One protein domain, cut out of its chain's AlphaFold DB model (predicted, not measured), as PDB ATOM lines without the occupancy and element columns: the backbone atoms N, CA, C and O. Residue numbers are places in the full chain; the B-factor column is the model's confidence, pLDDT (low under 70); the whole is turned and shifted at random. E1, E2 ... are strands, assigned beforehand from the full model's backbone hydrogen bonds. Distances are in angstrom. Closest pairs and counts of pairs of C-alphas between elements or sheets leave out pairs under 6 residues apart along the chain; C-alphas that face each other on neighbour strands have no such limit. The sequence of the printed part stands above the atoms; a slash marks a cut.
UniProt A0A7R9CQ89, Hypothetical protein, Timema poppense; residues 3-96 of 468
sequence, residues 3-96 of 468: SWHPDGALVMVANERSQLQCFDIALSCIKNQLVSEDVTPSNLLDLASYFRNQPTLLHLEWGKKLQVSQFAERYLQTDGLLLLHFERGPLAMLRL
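AT A GLANCE: This is residues 3 to 96 of the 468 residues of the protein "Hypothetical protein" of Timema poppense (UniProt A0A7R9CQ89). With little regular structure, a hairpin, E1 and E2, lies loosely over one face of a three-strand sheet, E3 E4 E5, with E1 closest to it at E3, while long loops make much of the rest and residues 69 to 75 stick out. The sheet is a meander, each strand the antiparallel neighbour of the one before. The printed part has 94 residues, 28 in five named strands; it is all strand, compact, with radius of gyration of the C-alphas 14.1 A and spans 41 by 33 by 25 A.

IN THESE COORDINATES: E1 is residues 10 to 14, from C-alpha 10 at (188.743, 254.281, -122.732). E2 is residues 19 to 24, 17.3 A long; E3, 57 to 62, 14.6 A; E4, 81 to 86, 16.3 A. E5, 91 to 95, ends at C-alpha 95 (184.743, 265.162, -115.624).

HOW THE PARTS SIT: In hairpin E1 and E2, N 11 and O 23 are within hydrogen-bond range, 2.9 A. The closest C-alphas of E1 and E3, Ala 14 and Leu 60, are 7.7 A apart. Hairpin E3 and E4 has N 83 and O 61 within hydrogen-bond range, 2.8 A; hairpin E4 and E5, N 84 and O 92, 2.8 A.

THE WHOLE: The farthest C-alphas, Asn 53 and Ser 69, are 41.5 A apart. The printed part has no cut. Links E2 to E3 and E3 to E4 are long. Residues 65 to 79 have pLDDT under 70.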
ATOM      1  N   SER A   3     186.465 259.998-129.448       91.06
ATOM      2  CA  SER A   3     187.650 260.533-128.772       91.06
ATOM      3  C   SER A   3     188.233 259.505-127.799       91.06
ATOM      4  O   SER A   3     187.527 259.025-126.906       91.06
ATOM      5  N   TRP A   4     189.511 259.159-127.971       88.62
ATOM      6  CA  TRP A   4     190.243 258.229-127.104       88.62
ATOM      7  C   TRP A   4     190.852 258.957-125.909       88.62
ATOM      8  O   TRP A   4     191.436 260.029-126.071       88.62
ATOM      9  N   HIS A   5     190.740 258.359-124.726       86.12
ATOM     10  CA  HIS A   5     191.429 258.842-123.536       86.12
ATOM     11  C   HIS A   5     192.957 258.773-123.749       86.12
ATOM     12  O   HIS A   5     193.418 257.820-124.385       86.12
ATOM     13  N   PRO A   6     193.762 259.714-123.213       79.06
ATOM     14  CA  PRO A   6     195.215 259.739-123.422       79.06
ATOM     15  C   PRO A   6     195.937 258.443-123.032       79.06
ATOM     16  O   PRO A   6     196.867 258.032-123.718       79.06
ATOM     17  N   ASP A   7     195.466 257.770-121.979       76.81
ATOM     18  CA  ASP A   7     196.032 256.496-121.511       76.81
ATOM     19  C   ASP A   7     195.520 255.270-122.307       76.81
ATOM     20  O   ASP A   7     195.858 254.132-121.990       76.81
ATOM     21  N   GLY A   8     194.683 255.470-123.333       78.62
ATOM     22  CA  GLY A   8     194.237 254.427-124.268       78.62
ATOM     23  C   GLY A   8     193.240 253.404-123.710       78.62
ATOM     24  O   GLY A   8     192.751 252.557-124.451       78.62
ATOM     25  N   ALA A   9     192.904 253.481-122.422       82.31
ATOM     26  CA  ALA A   9     192.030 252.513-121.762       82.31
ATOM     27  C   ALA A   9     190.538 252.681-122.100       82.31
ATOM     28  O   ALA A   9     189.769 251.731-121.954       82.31
ATOM     29  N   LEU A  10     190.133 253.888-122.512       88.44
ATOM     30  CA  LEU A  10     188.743 254.281-122.732       88.44
ATOM     31  C   LEU A  10     188.570 255.031-124.048       88.44
ATOM     32  O   LEU A  10     189.427 255.821-124.452       88.44
ATOM     33  N   VAL A  11     187.399 254.868-124.652       91.12
ATOM     34  CA  VAL A  11     186.949 255.657-125.796       91.12
ATOM     35  C   VAL A  11     185.546 256.191-125.545       91.12
ATOM     36  O   VAL A  11     184.645 255.471-125.111       91.12
ATOM     37  N   MET A  12     185.361 257.477-125.830       92.31
ATOM     38  CA  MET A  12     184.059 258.126-125.791       92.31
ATOM     39  C   MET A  12     183.531 258.295-127.210       92.31
ATOM     40  O   MET A  12     184.208 258.850-128.079       92.31
ATOM     41  N   VAL A  13     182.300 257.852-127.427       94.19
ATOM     42  CA  VAL A  13     181.570 258.010-128.683       94.19
ATOM     43  C   VAL A  13     180.366 258.896-128.422       94.19
ATOM     44  O   VAL A  13     179.610 258.658-127.486       94.19
ATOM     45  N   ALA A  14     180.180 259.916-129.252       94.00
ATOM     46  CA  ALA A  14     179.054 260.832-129.146       94.00
ATOM     47  C   ALA A  14     178.390 261.063-130.503       94.00
ATOM     48  O   ALA A  14     179.066 261.100-131.542       94.00
ATOM     49  N   ASN A  15     177.074 261.248-130.497       92.88
ATOM     50  CA  ASN A  15     176.330 261.707-131.666       92.88
ATOM     51  C   ASN A  15     176.109 263.228-131.639       92.88
ATOM     52  O   ASN A  15     176.326 263.896-130.630       92.88
ATOM     53  N   GLU A  16     175.630 263.770-132.758       92.75
ATOM     54  CA  GLU A  16     175.294 265.196-132.895       92.75
ATOM     55  C   GLU A  16     174.194 265.640-131.920       92.75
ATOM     56  O   GLU A  16     174.103 266.810-131.568       92.75
ATOM     57  N   ARG A  17     173.384 264.691-131.434       90.94
ATOM     58  CA  ARG A  17     172.292 264.904-130.479       90.94
ATOM     59  C   ARG A  17     172.745 264.936-129.020       90.94
ATOM     60  O   ARG A  17     171.883 264.935-128.150       90.94
ATOM     61  N   SER A  18     174.048 265.007-128.745       90.19
ATOM     62  CA  SER A  18     174.603 265.053-127.383       90.19
ATOM     63  C   SER A  18     174.354 263.786-126.558       90.19
ATOM     64  O   SER A  18     174.257 263.847-125.334       90.19
ATOM     65  N   GLN A  19     174.257 262.631-127.214       92.25
ATOM     66  CA  GLN A  19     174.168 261.333-126.552       92.25
ATOM     67  C   GLN A  19     175.537 260.661-126.593       92.25
ATOM     68  O   GLN A  19     176.112 260.493-127.672       92.25
ATOM     69  N   LEU A  20     176.059 260.306-125.418       93.00
ATOM     70  CA  LEU A  20     177.412 259.799-125.225       93.00
ATOM     71  C   LEU A  20     177.398 258.346-124.752       93.00
ATOM     72  O   LEU A  20     176.574 257.952-123.928       93.00
ATOM     73  N   GLN A  21     178.355 257.564-125.233       94.00
ATOM     74  CA  GLN A  21     178.625 256.200-124.800       94.00
ATOM     75  C   GLN A  21     180.116 256.049-124.518       94.00
ATOM     76  O   GLN A  21     180.950 256.519-125.294       94.00
ATOM     77  N   CYS A  22     180.441 255.376-123.418       91.75
ATOM     78  CA  CYS A  22     181.816 255.072-123.043       91.75
ATOM     79  C   CYS A  22     182.078 253.584-123.267       91.75
ATOM     80  O   CYS A  22     181.252 252.742-122.899       91.75
ATOM     81  N   PHE A  23     183.227 253.267-123.846       92.38
ATOM     82  CA  PHE A  23     183.693 251.902-124.036       92.38
ATOM     83  C   PHE A  23     185.109 251.759-123.486       92.38
ATOM     84  O   PHE A  23     185.883 252.718-123.511       92.38
ATOM     85  N   ASP A  24     185.446 250.570-122.994       91.50
ATOM     86  CA  ASP A  24     186.838 250.221-122.706       91.50
ATOM     87  C   ASP A  24     187.621 249.877-123.980       91.50
ATOM     88  O   ASP A  24     187.077 249.821-125.086       91.50
ATOM     89  N   ILE A  25     188.922 249.639-123.817       88.88
ATOM     90  CA  ILE A  25     189.831 249.215-124.889       88.88
ATOM     91  C   ILE A  25     189.385 247.916-125.585       88.88
ATOM     92  O   ILE A  25     189.665 247.730-126.765       88.88
ATOM     93  N   ALA A  26     188.638 247.052-124.892       88.31
ATOM     94  CA  ALA A  26     188.047 245.839-125.454       88.31
ATOM     95  C   ALA A  26     186.652 246.082-126.067       88.31
ATOM     96  O   ALA A  26     185.919 245.132-126.354       88.31
ATOM     97  N   LEU A  27     186.264 247.350-126.246       89.69
ATOM     98  CA  LEU A  27     184.985 247.810-126.786       89.69
ATOM     99  C   LEU A  27     183.757 247.342-125.991       89.69
ATOM    100  O   LEU A  27     182.628 247.378-126.487       89.69
ATOM    101  N   SER A  28     183.939 246.936-124.735       89.75
ATOM    102  CA  SER A  28     182.819 246.664-123.843       89.75
ATOM    103  C   SER A  28     182.261 247.980-123.319       89.75
ATOM    104  O   SER A  28     182.990 248.863-122.867       89.75
ATOM    105  N   CYS A  29     180.936 248.126-123.377       90.19
ATOM    106  CA  CYS A  29     180.285 249.349-122.929       90.19
ATOM    107  C   CYS A  29     180.366 249.483-121.402       90.19
ATOM    108  O   CYS A  29     179.958 248.577-120.653       90.19
ATOM    109  N   ILE A  30     180.874 250.633-120.963       89.44
ATOM    110  CA  ILE A  30     180.933 251.037-119.564       89.44
ATOM    111  C   ILE A  30     179.705 251.879-119.264       89.44
ATOM    112  O   ILE A  30     179.416 252.872-119.935       89.44
ATOM    113  N   LYS A  31     178.988 251.476-118.217       88.00
ATOM    114  CA  LYS A  31     177.850 252.242-117.732       88.00
ATOM    115  C   LYS A  31     178.340 253.506-117.039       88.00
ATOM    116  O   LYS A  31     179.174 253.433-116.140       88.00
ATOM    117  N   ASN A  32     177.760 254.634-117.417       85.12
ATOM    118  CA  ASN A  32     178.029 255.938-116.839       85.12
ATOM    119  C   ASN A  32     176.814 256.415-116.045       85.12
ATOM    120  O   ASN A  32     175.676 256.021-116.310       85.12
ATOM    121  N   GLN A  33     177.065 257.285-115.076       83.44
ATOM    122  CA  GLN A  33     176.036 257.944-114.287       83.44
ATOM    123  C   GLN A  33     176.526 259.343-113.921       83.44
ATOM    124  O   GLN A  33     177.709 259.521-113.614       83.44
ATOM    125  N   LEU A  34     175.633 260.333-113.936       83.50
ATOM    126  CA  LEU A  34     175.941 261.640-113.371       83.50
ATOM    127  C   LEU A  34     175.945 261.565-111.845       83.50
ATOM    128  O   LEU A  34     175.053 260.992-111.227       83.50
ATOM    129  N   VAL A  35     176.942 262.198-111.229       82.88
ATOM    130  CA  VAL A  35     177.127 262.201-109.765       82.88
ATOM    131  C   VAL A  35     175.942 262.841-109.030       82.88
ATOM    132  O   VAL A  35     175.681 262.518-107.877       82.88
ATOM    133  N   SER A  36     175.223 263.750-109.689       78.94
ATOM    134  CA  SER A  36     174.064 264.453-109.134       78.94
ATOM    135  C   SER A  36     172.760 263.652-109.164       78.94
ATOM    136  O   SER A  36     171.764 264.137-108.636       78.94
ATOM    137  N   GLU A  37     172.733 262.486-109.811       80.06
ATOM    138  CA  GLU A  37     171.516 261.704-110.042       80.06
ATOM    139  C   GLU A  37     171.463 260.429-109.200       80.06
ATOM    140  O   GLU A  37     172.492 259.906-108.763       80.06
ATOM    141  N   ASP A  38     170.252 259.898-109.017       79.31
ATOM    142  CA  ASP A  38     170.027 258.612-108.361       79.31
ATOM    143  C   ASP A  38     170.722 257.462-109.108       79.31
ATOM    144  O   ASP A  38     170.885 257.488-110.331       79.31
ATOM    145  N   VAL A  39     171.114 256.422-108.358       75.94
ATOM    146  CA  VAL A  39     171.944 255.299-108.836       75.94
ATOM    147  C   VAL A  39     171.244 254.467-109.912       75.94
ATOM    148  O   VAL A  39     170.631 253.436-109.638       75.94
ATOM    149  N   THR A  40     171.364 254.917-111.161       82.06
ATOM    150  CA  THR A  40     170.799 254.295-112.366       82.06
ATOM    151  C   THR A  40     171.833 254.283-113.504       82.06
ATOM    152  O   THR A  40     171.709 255.000-114.494       82.06
ATOM    153  N   PRO A  41     172.901 253.472-113.380       82.44
ATOM    154  CA  PRO A  41     173.994 253.464-114.349       82.44
ATOM    155  C   PRO A  41     173.504 253.034-115.744       82.44
ATOM    156  O   PRO A  41     172.928 251.953-115.908       82.44
ATOM    157  N   SER A  42     173.776 253.864-116.754       87.75
ATOM    158  CA  SER A  42     173.289 253.716-118.133       87.75
ATOM    159  C   SER A  42     174.438 253.591-119.134       87.75
ATOM    160  O   SER A  42     175.486 254.214-118.991       87.75
ATOM    161  N   ASN A  43     174.231 252.811-120.196       88.38
ATOM    162  CA  ASN A  43     175.165 252.728-121.328       88.38
ATOM    163  C   ASN A  43     175.162 254.006-122.185       88.38
ATOM    164  O   ASN A  43     176.090 254.234-122.957       88.38
ATOM    165  N   LEU A  44     174.093 254.798-122.090       91.31
ATOM    166  CA  LEU A  44     173.888 256.033-122.835       91.31
ATOM    167  C   LEU A  44     173.714 257.181-121.844       91.31
ATOM    168  O   LEU A  44     172.762 257.184-121.060       91.31
ATOM    169  N   LEU A  45     174.628 258.141-121.894       89.44
ATOM    170  CA  LEU A  45     174.520 259.408-121.190       89.44
ATOM    171  C   LEU A  45     173.903 260.429-122.147       89.44
ATOM    172  O   LEU A  45     174.566 260.894-123.074       89.44
ATOM    173  N   ASP A  46     172.625 260.742-121.952       89.69
ATOM    174  CA  ASP A  46     171.917 261.717-122.781       89.69
ATOM    175  C   ASP A  46     172.028 263.112-122.164       89.69
ATOM    176  O   ASP A  46     171.347 263.418-121.188       89.69
ATOM    177  N   LEU A  47     172.895 263.957-122.728       88.00
ATOM    178  CA  LEU A  47     173.045 265.331-122.260       88.00
ATOM    179  C   LEU A  47     171.990 266.280-122.844       88.00
ATOM    180  O   LEU A  47     171.868 267.410-122.371       88.00
ATOM    181  N   ALA A  48     171.226 265.857-123.855       86.12
ATOM    182  CA  ALA A  48     170.256 266.724-124.520       86.12
ATOM    183  C   ALA A  48     169.154 267.199-123.568       86.12
ATOM    184  O   ALA A  48     168.684 268.328-123.697       86.12
ATOM    185  N   SER A  49     168.775 266.361-122.601       84.69
ATOM    186  CA  SER A  49     167.735 266.650-121.608       84.69
ATOM    187  C   SER A  49     168.078 267.824-120.685       84.69
ATOM    188  O   SER A  49     167.169 268.487-120.186       84.69
ATOM    189  N   TYR A  50     169.367 268.121-120.480       84.38
ATOM    190  CA  TYR A  50     169.806 269.235-119.628       84.38
ATOM    191  C   TYR A  50     169.834 270.575-120.366       84.38
ATOM    192  O   TYR A  50     169.967 271.625-119.733       84.38
ATOM    193  N   PHE A  51     169.689 270.574-121.693       84.19
ATOM    194  CA  PHE A  51     169.602 271.798-122.477       84.19
ATOM    195  C   PHE A  51     168.149 272.154-122.774       84.19
ATOM    196  O   PHE A  51     167.337 271.322-123.163       84.19
ATOM    197  N   ARG A  52     167.821 273.445-122.656       84.69
ATOM    198  CA  ARG A  52     166.477 273.949-122.979       84.69
ATOM    199  C   ARG A  52     166.121 273.763-124.458       84.69
ATOM    200  O   ARG A  52     164.971 273.494-124.779       84.69
ATOM    201  N   ASN A  53     167.118 273.919-125.327       84.00
ATOM    202  CA  ASN A  53     167.057 273.621-126.753       84.00
ATOM    203  C   ASN A  53     168.180 272.631-127.041       84.00
ATOM    204  O   ASN A  53     169.303 272.900-126.623       84.00
ATOM    205  N   GLN A  54     167.899 271.536-127.747       84.06
ATOM    206  CA  GLN A  54     168.904 270.518-128.054       84.06
ATOM    207  C   GLN A  54     170.024 271.113-128.930       84.06
ATOM    208  O   GLN A  54     169.750 271.459-130.083       84.06
ATOM    209  N   PRO A  55     171.260 271.256-128.415       84.62
ATOM    210  CA  PRO A  55     172.362 271.781-129.202       84.62
ATOM    211  C   PRO A  55     173.002 270.676-130.050       84.62
ATOM    212  O   PRO A  55     173.056 269.515-129.636       84.62
ATOM    213  N   THR A  56     173.535 271.052-131.215       91.25
ATOM    214  CA  THR A  56     174.347 270.158-132.052       91.25
ATOM    215  C   THR A  56     175.748 270.049-131.459       91.25
ATOM    216  O   THR A  56     176.442 271.059-131.322       91.25
ATOM    217  N   LEU A  57     176.190 268.844-131.101       92.94
ATOM    218  CA  LEU A  57     177.572 268.614-130.674       92.94
ATOM    219  C   LEU A  57     178.509 268.668-131.892       92.94
ATOM    220  O   LEU A  57     178.346 267.889-132.827       92.94
ATOM    221  N   LEU A  58     179.488 269.576-131.868       92.62
ATOM    222  CA  LEU A  58     180.455 269.789-132.954       92.62
ATOM    223  C   LEU A  58     181.816 269.149-132.680       92.62
ATOM    224  O   LEU A  58     182.433 268.604-133.593       92.62
ATOM    225  N   HIS A  59     182.317 269.247-131.442       89.44
ATOM    226  CA  HIS A  59     183.646 268.736-131.083       89.44
ATOM    227  C   HIS A  59     183.670 268.015-129.728       89.44
ATOM    228  O   HIS A  59     182.957 268.406-128.801       89.44
ATOM    229  N   LEU A  60     184.481 266.955-129.650       92.44
ATOM    230  CA  LEU A  60     184.665 266.093-128.483       92.44
ATOM    231  C   LEU A  60     186.156 265.782-128.329       92.44
ATOM    232  O   LEU A  60     186.726 265.086-129.172       92.44
ATOM    233  N   GLU A  61     186.780 266.269-127.261       90.19
ATOM    234  CA  GLU A  61     188.229 266.136-127.064       90.19
ATOM    235  C   GLU A  61     188.589 265.881-125.608       90.19
ATOM    236  O   GLU A  61     188.136 266.596-124.714       90.19
ATOM    237  N   TRP A  62     189.424 264.874-125.366       87.81
ATOM    238  CA  TRP A  62     190.011 264.655-124.050       87.81
ATOM    239  C   TRP A  62     191.099 265.682-123.746       87.81
ATOM    240  O   TRP A  62     191.926 266.017-124.594       87.81
ATOM    241  N   GLY A  63     191.129 266.142-122.499       79.62
ATOM    242  CA  GLY A  63     192.229 266.934-121.978       79.62
ATOM    243  C   GLY A  63     193.539 266.156-122.084       79.62
ATOM    244  O   GLY A  63     193.603 264.962-121.797       79.62
ATOM    245  N   LYS A  64     194.608 266.834-122.504       70.12
ATOM    246  CA  LYS A  64     195.948 266.237-122.509       70.12
ATOM    247  C   LYS A  64     196.443 266.112-121.071       70.12
ATOM    248  O   LYS A  64     196.274 267.044-120.284       70.12
ATOM    249  N   LYS A  65     197.097 264.992-120.749       62.47
ATOM    250  CA  LYS A  65     197.742 264.776-119.448       62.47
ATOM    251  C   LYS A  65     198.763 265.890-119.216       62.47
ATOM    252  O   LYS A  65     199.753 265.998-119.943       62.47
ATOM    253  N   LEU A  66     198.492 266.767-118.252       55.94
ATOM    254  CA  LEU A  66     199.391 267.867-117.934       55.94
ATOM    255  C   LEU A  66     200.587 267.284-117.172       55.94
ATOM    256  O   LEU A  66     200.415 266.691-116.111       55.94
ATOM    257  N   GLN A  67     201.795 267.414-117.721       49.00
ATOM    258  CA  GLN A  67     203.032 267.043-117.027       49.00
ATOM    259  C   GLN A  67     203.146 267.910-115.763       49.00
ATOM    260  O   GLN A  67     203.430 269.108-115.836       49.00
ATOM    261  N   VAL A  68     202.840 267.330-114.601       53.12
ATOM    262  CA  VAL A  68     202.781 268.049-113.324       53.12
ATOM    263  C   VAL A  68     204.199 268.352-112.845       53.12
ATOM    264  O   VAL A  68     204.805 267.583-112.107       53.12
ATOM    265  N   SER A  69     204.727 269.504-113.245       49.34
ATOM    266  CA  SER A  69     205.850 270.147-112.551       49.34
ATOM    267  C   SER A  69     205.577 271.608-112.174       49.34
ATOM    268  O   SER A  69     206.413 272.213-111.511       49.34
ATOM    269  N   GLN A  70     204.419 272.188-112.535       47.03
ATOM    270  CA  GLN A  70     204.202 273.641-112.389       47.03
ATOM    271  C   GLN A  70     202.847 274.100-111.816       47.03
ATOM    272  O   GLN A  70     202.690 275.294-111.583       47.03
ATOM    273  N   PHE A  71     201.885 273.217-111.515       48.22
ATOM    274  CA  PHE A  71     200.573 273.644-110.992       48.22
ATOM    275  C   PHE A  71     200.211 272.962-109.665       48.22
ATOM    276  O   PHE A  71     200.188 271.738-109.560       48.22
ATOM    277  N   ALA A  72     199.921 273.779-108.646       48.44
ATOM    278  CA  ALA A  72     199.628 273.378-107.263       48.44
ATOM    279  C   ALA A  72     198.159 272.961-107.019       48.44
ATOM    280  O   ALA A  72     197.743 272.736-105.881       48.44
ATOM    281  N   GLU A  73     197.345 272.880-108.070       54.84
ATOM    282  CA  GLU A  73     195.900 272.704-107.955       54.84
ATOM    283  C   GLU A  73     195.479 271.241-108.146       54.84
ATOM    284  O   GLU A  73     195.604 270.656-109.221       54.84
ATOM    285  N   ARG A  74     194.921 270.644-107.083       49.97
ATOM    286  CA  ARG A  74     194.535 269.221-107.010       49.97
ATOM    287  C   ARG A  74     193.512 268.757-108.058       49.97
ATOM    288  O   ARG A  74     193.407 267.562-108.302       49.97
ATOM    289  N   TYR A  75     192.745 269.657-108.675       52.56
ATOM    290  CA  TYR A  75     191.741 269.294-109.688       52.56
ATOM    291  C   TYR A  75     192.325 269.139-111.104       52.56
ATOM    292  O   TYR A  75     191.763 268.402-111.915       52.56
ATOM    293  N   LEU A  76     193.475 269.767-111.378       49.16
ATOM    294  CA  LEU A  76     194.232 269.660-112.634       49.16
ATOM    295  C   LEU A  76     195.089 268.388-112.718       49.16
ATOM    296  O   LEU A  76     195.667 268.102-113.758       49.16
ATOM    297  N   GLN A  77     195.126 267.596-111.646       53.34
ATOM    298  CA  GLN A  77     195.736 266.258-111.609       53.34
ATOM    299  C   GLN A  77     194.817 265.179-112.238       53.34
ATOM    300  O   GLN A  77     195.120 263.995-112.201       53.34
ATOM    301  N   THR A  78     193.683 265.644-112.780       60.06
ATOM    302  CA  THR A  78     192.617 265.016-113.571       60.06
ATOM    303  C   THR A  78     192.895 264.591-115.029       60.06
ATOM    304  O   THR A  78     192.843 265.480-115.872       60.06
ATOM    305  N   ASP A  79     193.077 263.326-115.410       65.56
ATOM    306  CA  ASP A  79     193.132 262.883-116.831       65.56
ATOM    307  C   ASP A  79     191.728 262.858-117.439       65.56
ATOM    308  O   ASP A  79     191.538 262.960-118.646       65.56
ATOM    309  N   GLY A  80     190.720 262.690-116.580       76.75
ATOM    310  CA  GLY A  80     189.346 262.396-116.963       76.75
ATOM    311  C   GLY A  80     188.535 263.610-117.406       76.75
ATOM    312  O   GLY A  80     187.329 263.626-117.173       76.75
ATOM    313  N   LEU A  81     189.155 264.645-117.973       85.44
ATOM    314  CA  LEU A  81     188.448 265.832-118.460       85.44
ATOM    315  C   LEU A  81     188.152 265.701-119.951       85.44
ATOM    316  O   LEU A  81     189.053 265.495-120.757       85.44
ATOM    317  N   LEU A  82     186.889 265.870-120.317       89.31
ATOM    318  CA  LEU A  82     186.397 265.769-121.682       89.31
ATOM    319  C   LEU A  82     185.692 267.069-122.064       89.31
ATOM    320  O   LEU A  82     184.700 267.457-121.444       89.31
ATOM    321  N   LEU A  83     186.205 267.752-123.080       91.88
ATOM    322  CA  LEU A  83     185.630 268.969-123.634       91.88
ATOM    323  C   LEU A  83     184.512 268.621-124.622       91.88
ATOM    324  O   LEU A  83     184.704 267.812-125.531       91.88
ATOM    325  N   LEU A  84     183.372 269.292-124.475       93.06
ATOM    326  CA  LEU A  84     182.252 269.264-125.407       93.06
ATOM    327  C   LEU A  84     182.021 270.670-125.964       93.06
ATOM    328  O   LEU A  84     181.806 271.628-125.215       93.06
ATOM    329  N   HIS A  85     182.037 270.785-127.288       93.19
ATOM    330  CA  HIS A  85     181.782 272.034-127.998       93.19
ATOM    331  C   HIS A  85     180.475 271.936-128.778       93.19
ATOM    332  O   HIS A  85     180.334 271.082-129.655       93.19
ATOM    333  N   PHE A  86     179.543 272.833-128.470       92.44
ATOM    334  CA  PHE A  86     178.212 272.869-129.060       92.44
ATOM    335  C   PHE A  86     178.056 274.004-130.075       92.44
ATOM    336  O   PHE A  86     178.527 275.121-129.854       92.44
ATOM    337  N   GLU A  87     177.343 273.745-131.170       92.88
ATOM    338  CA  GLU A  87     177.047 274.747-132.193       92.88
ATOM    339  C   GLU A  87     176.225 275.891-131.606       92.88
ATOM    340  O   GLU A  87     175.097 275.689-131.153       92.88
ATOM    341  N   ARG A  88     176.792 277.109-131.621       87.38
ATOM    342  CA  ARG A  88     176.164 278.313-131.042       87.38
ATOM    343  C   ARG A  88     175.694 278.094-129.592       87.38
ATOM    344  O   ARG A  88     174.773 278.766-129.129       87.38
ATOM    345  N   GLY A  89     176.313 277.142-128.899       84.31
ATOM    346  CA  GLY A  89     175.973 276.719-127.552       84.31
ATOM    347  C   GLY A  89     177.103 277.010-126.565       84.31
ATOM    348  O   GLY A  89     178.129 277.588-126.934       84.31
ATOM    349  N   PRO A  90     176.922 276.635-125.291       87.31
ATOM    350  CA  PRO A  90     177.983 276.747-124.299       87.31
ATOM    351  C   PRO A  90     179.129 275.773-124.606       87.31
ATOM    352  O   PRO A  90     178.950 274.773-125.296       87.31
ATOM    353  N   LEU A  91     180.305 276.035-124.040       90.31
ATOM    354  CA  LEU A  91     181.326 275.003-123.871       90.31
ATOM    355  C   LEU A  91     181.008 274.233-122.592       90.31
ATOM    356  O   LEU A  91     180.755 274.847-121.553       90.31
ATOM    357  N   ALA A  92     181.021 272.906-122.661       88.94
ATOM    358  CA  ALA A  92     180.857 272.059-121.489       88.94
ATOM    359  C   ALA A  92     182.111 271.216-121.264       88.94
ATOM    360  O   ALA A  92     182.816 270.848-122.199       88.94
ATOM    361  N   MET A  93     182.376 270.904-120.001       88.62
ATOM    362  CA  MET A  93     183.451 270.010-119.602       88.62
ATOM    363  C   MET A  93     182.842 268.895-118.764       88.62
ATOM    364  O   MET A  93     182.247 269.152-117.718       88.62
ATOM    365  N   LEU A  94     182.978 267.661-119.232       87.81
ATOM    366  CA  LEU A  94     182.590 266.478-118.487       87.81
ATOM    367  C   LEU A  94     183.821 265.948-117.758       87.81
ATOM    368  O   LEU A  94     184.841 265.654-118.378       87.81
ATOM    369  N   ARG A  95     183.723 265.820-116.437       85.25
ATOM    370  CA  ARG A  95     184.743 265.162-115.624       85.25
ATOM    371  C   ARG A  95     184.296 263.743-115.317       85.25
ATOM    372  O   ARG A  95     183.315 263.552-114.600       85.25
ATOM    373  N   LEU A  96     185.026 262.759-115.825       80.94
ATOM    374  CA  LEU A  96     184.841 261.368-115.447       80.94
ATOM    375  C   LEU A  96     185.523 261.127-114.106       80.94
ATOM    376  O   LEU A  96     186.734 261.278-113.958       80.94
TER     377      LEU A  96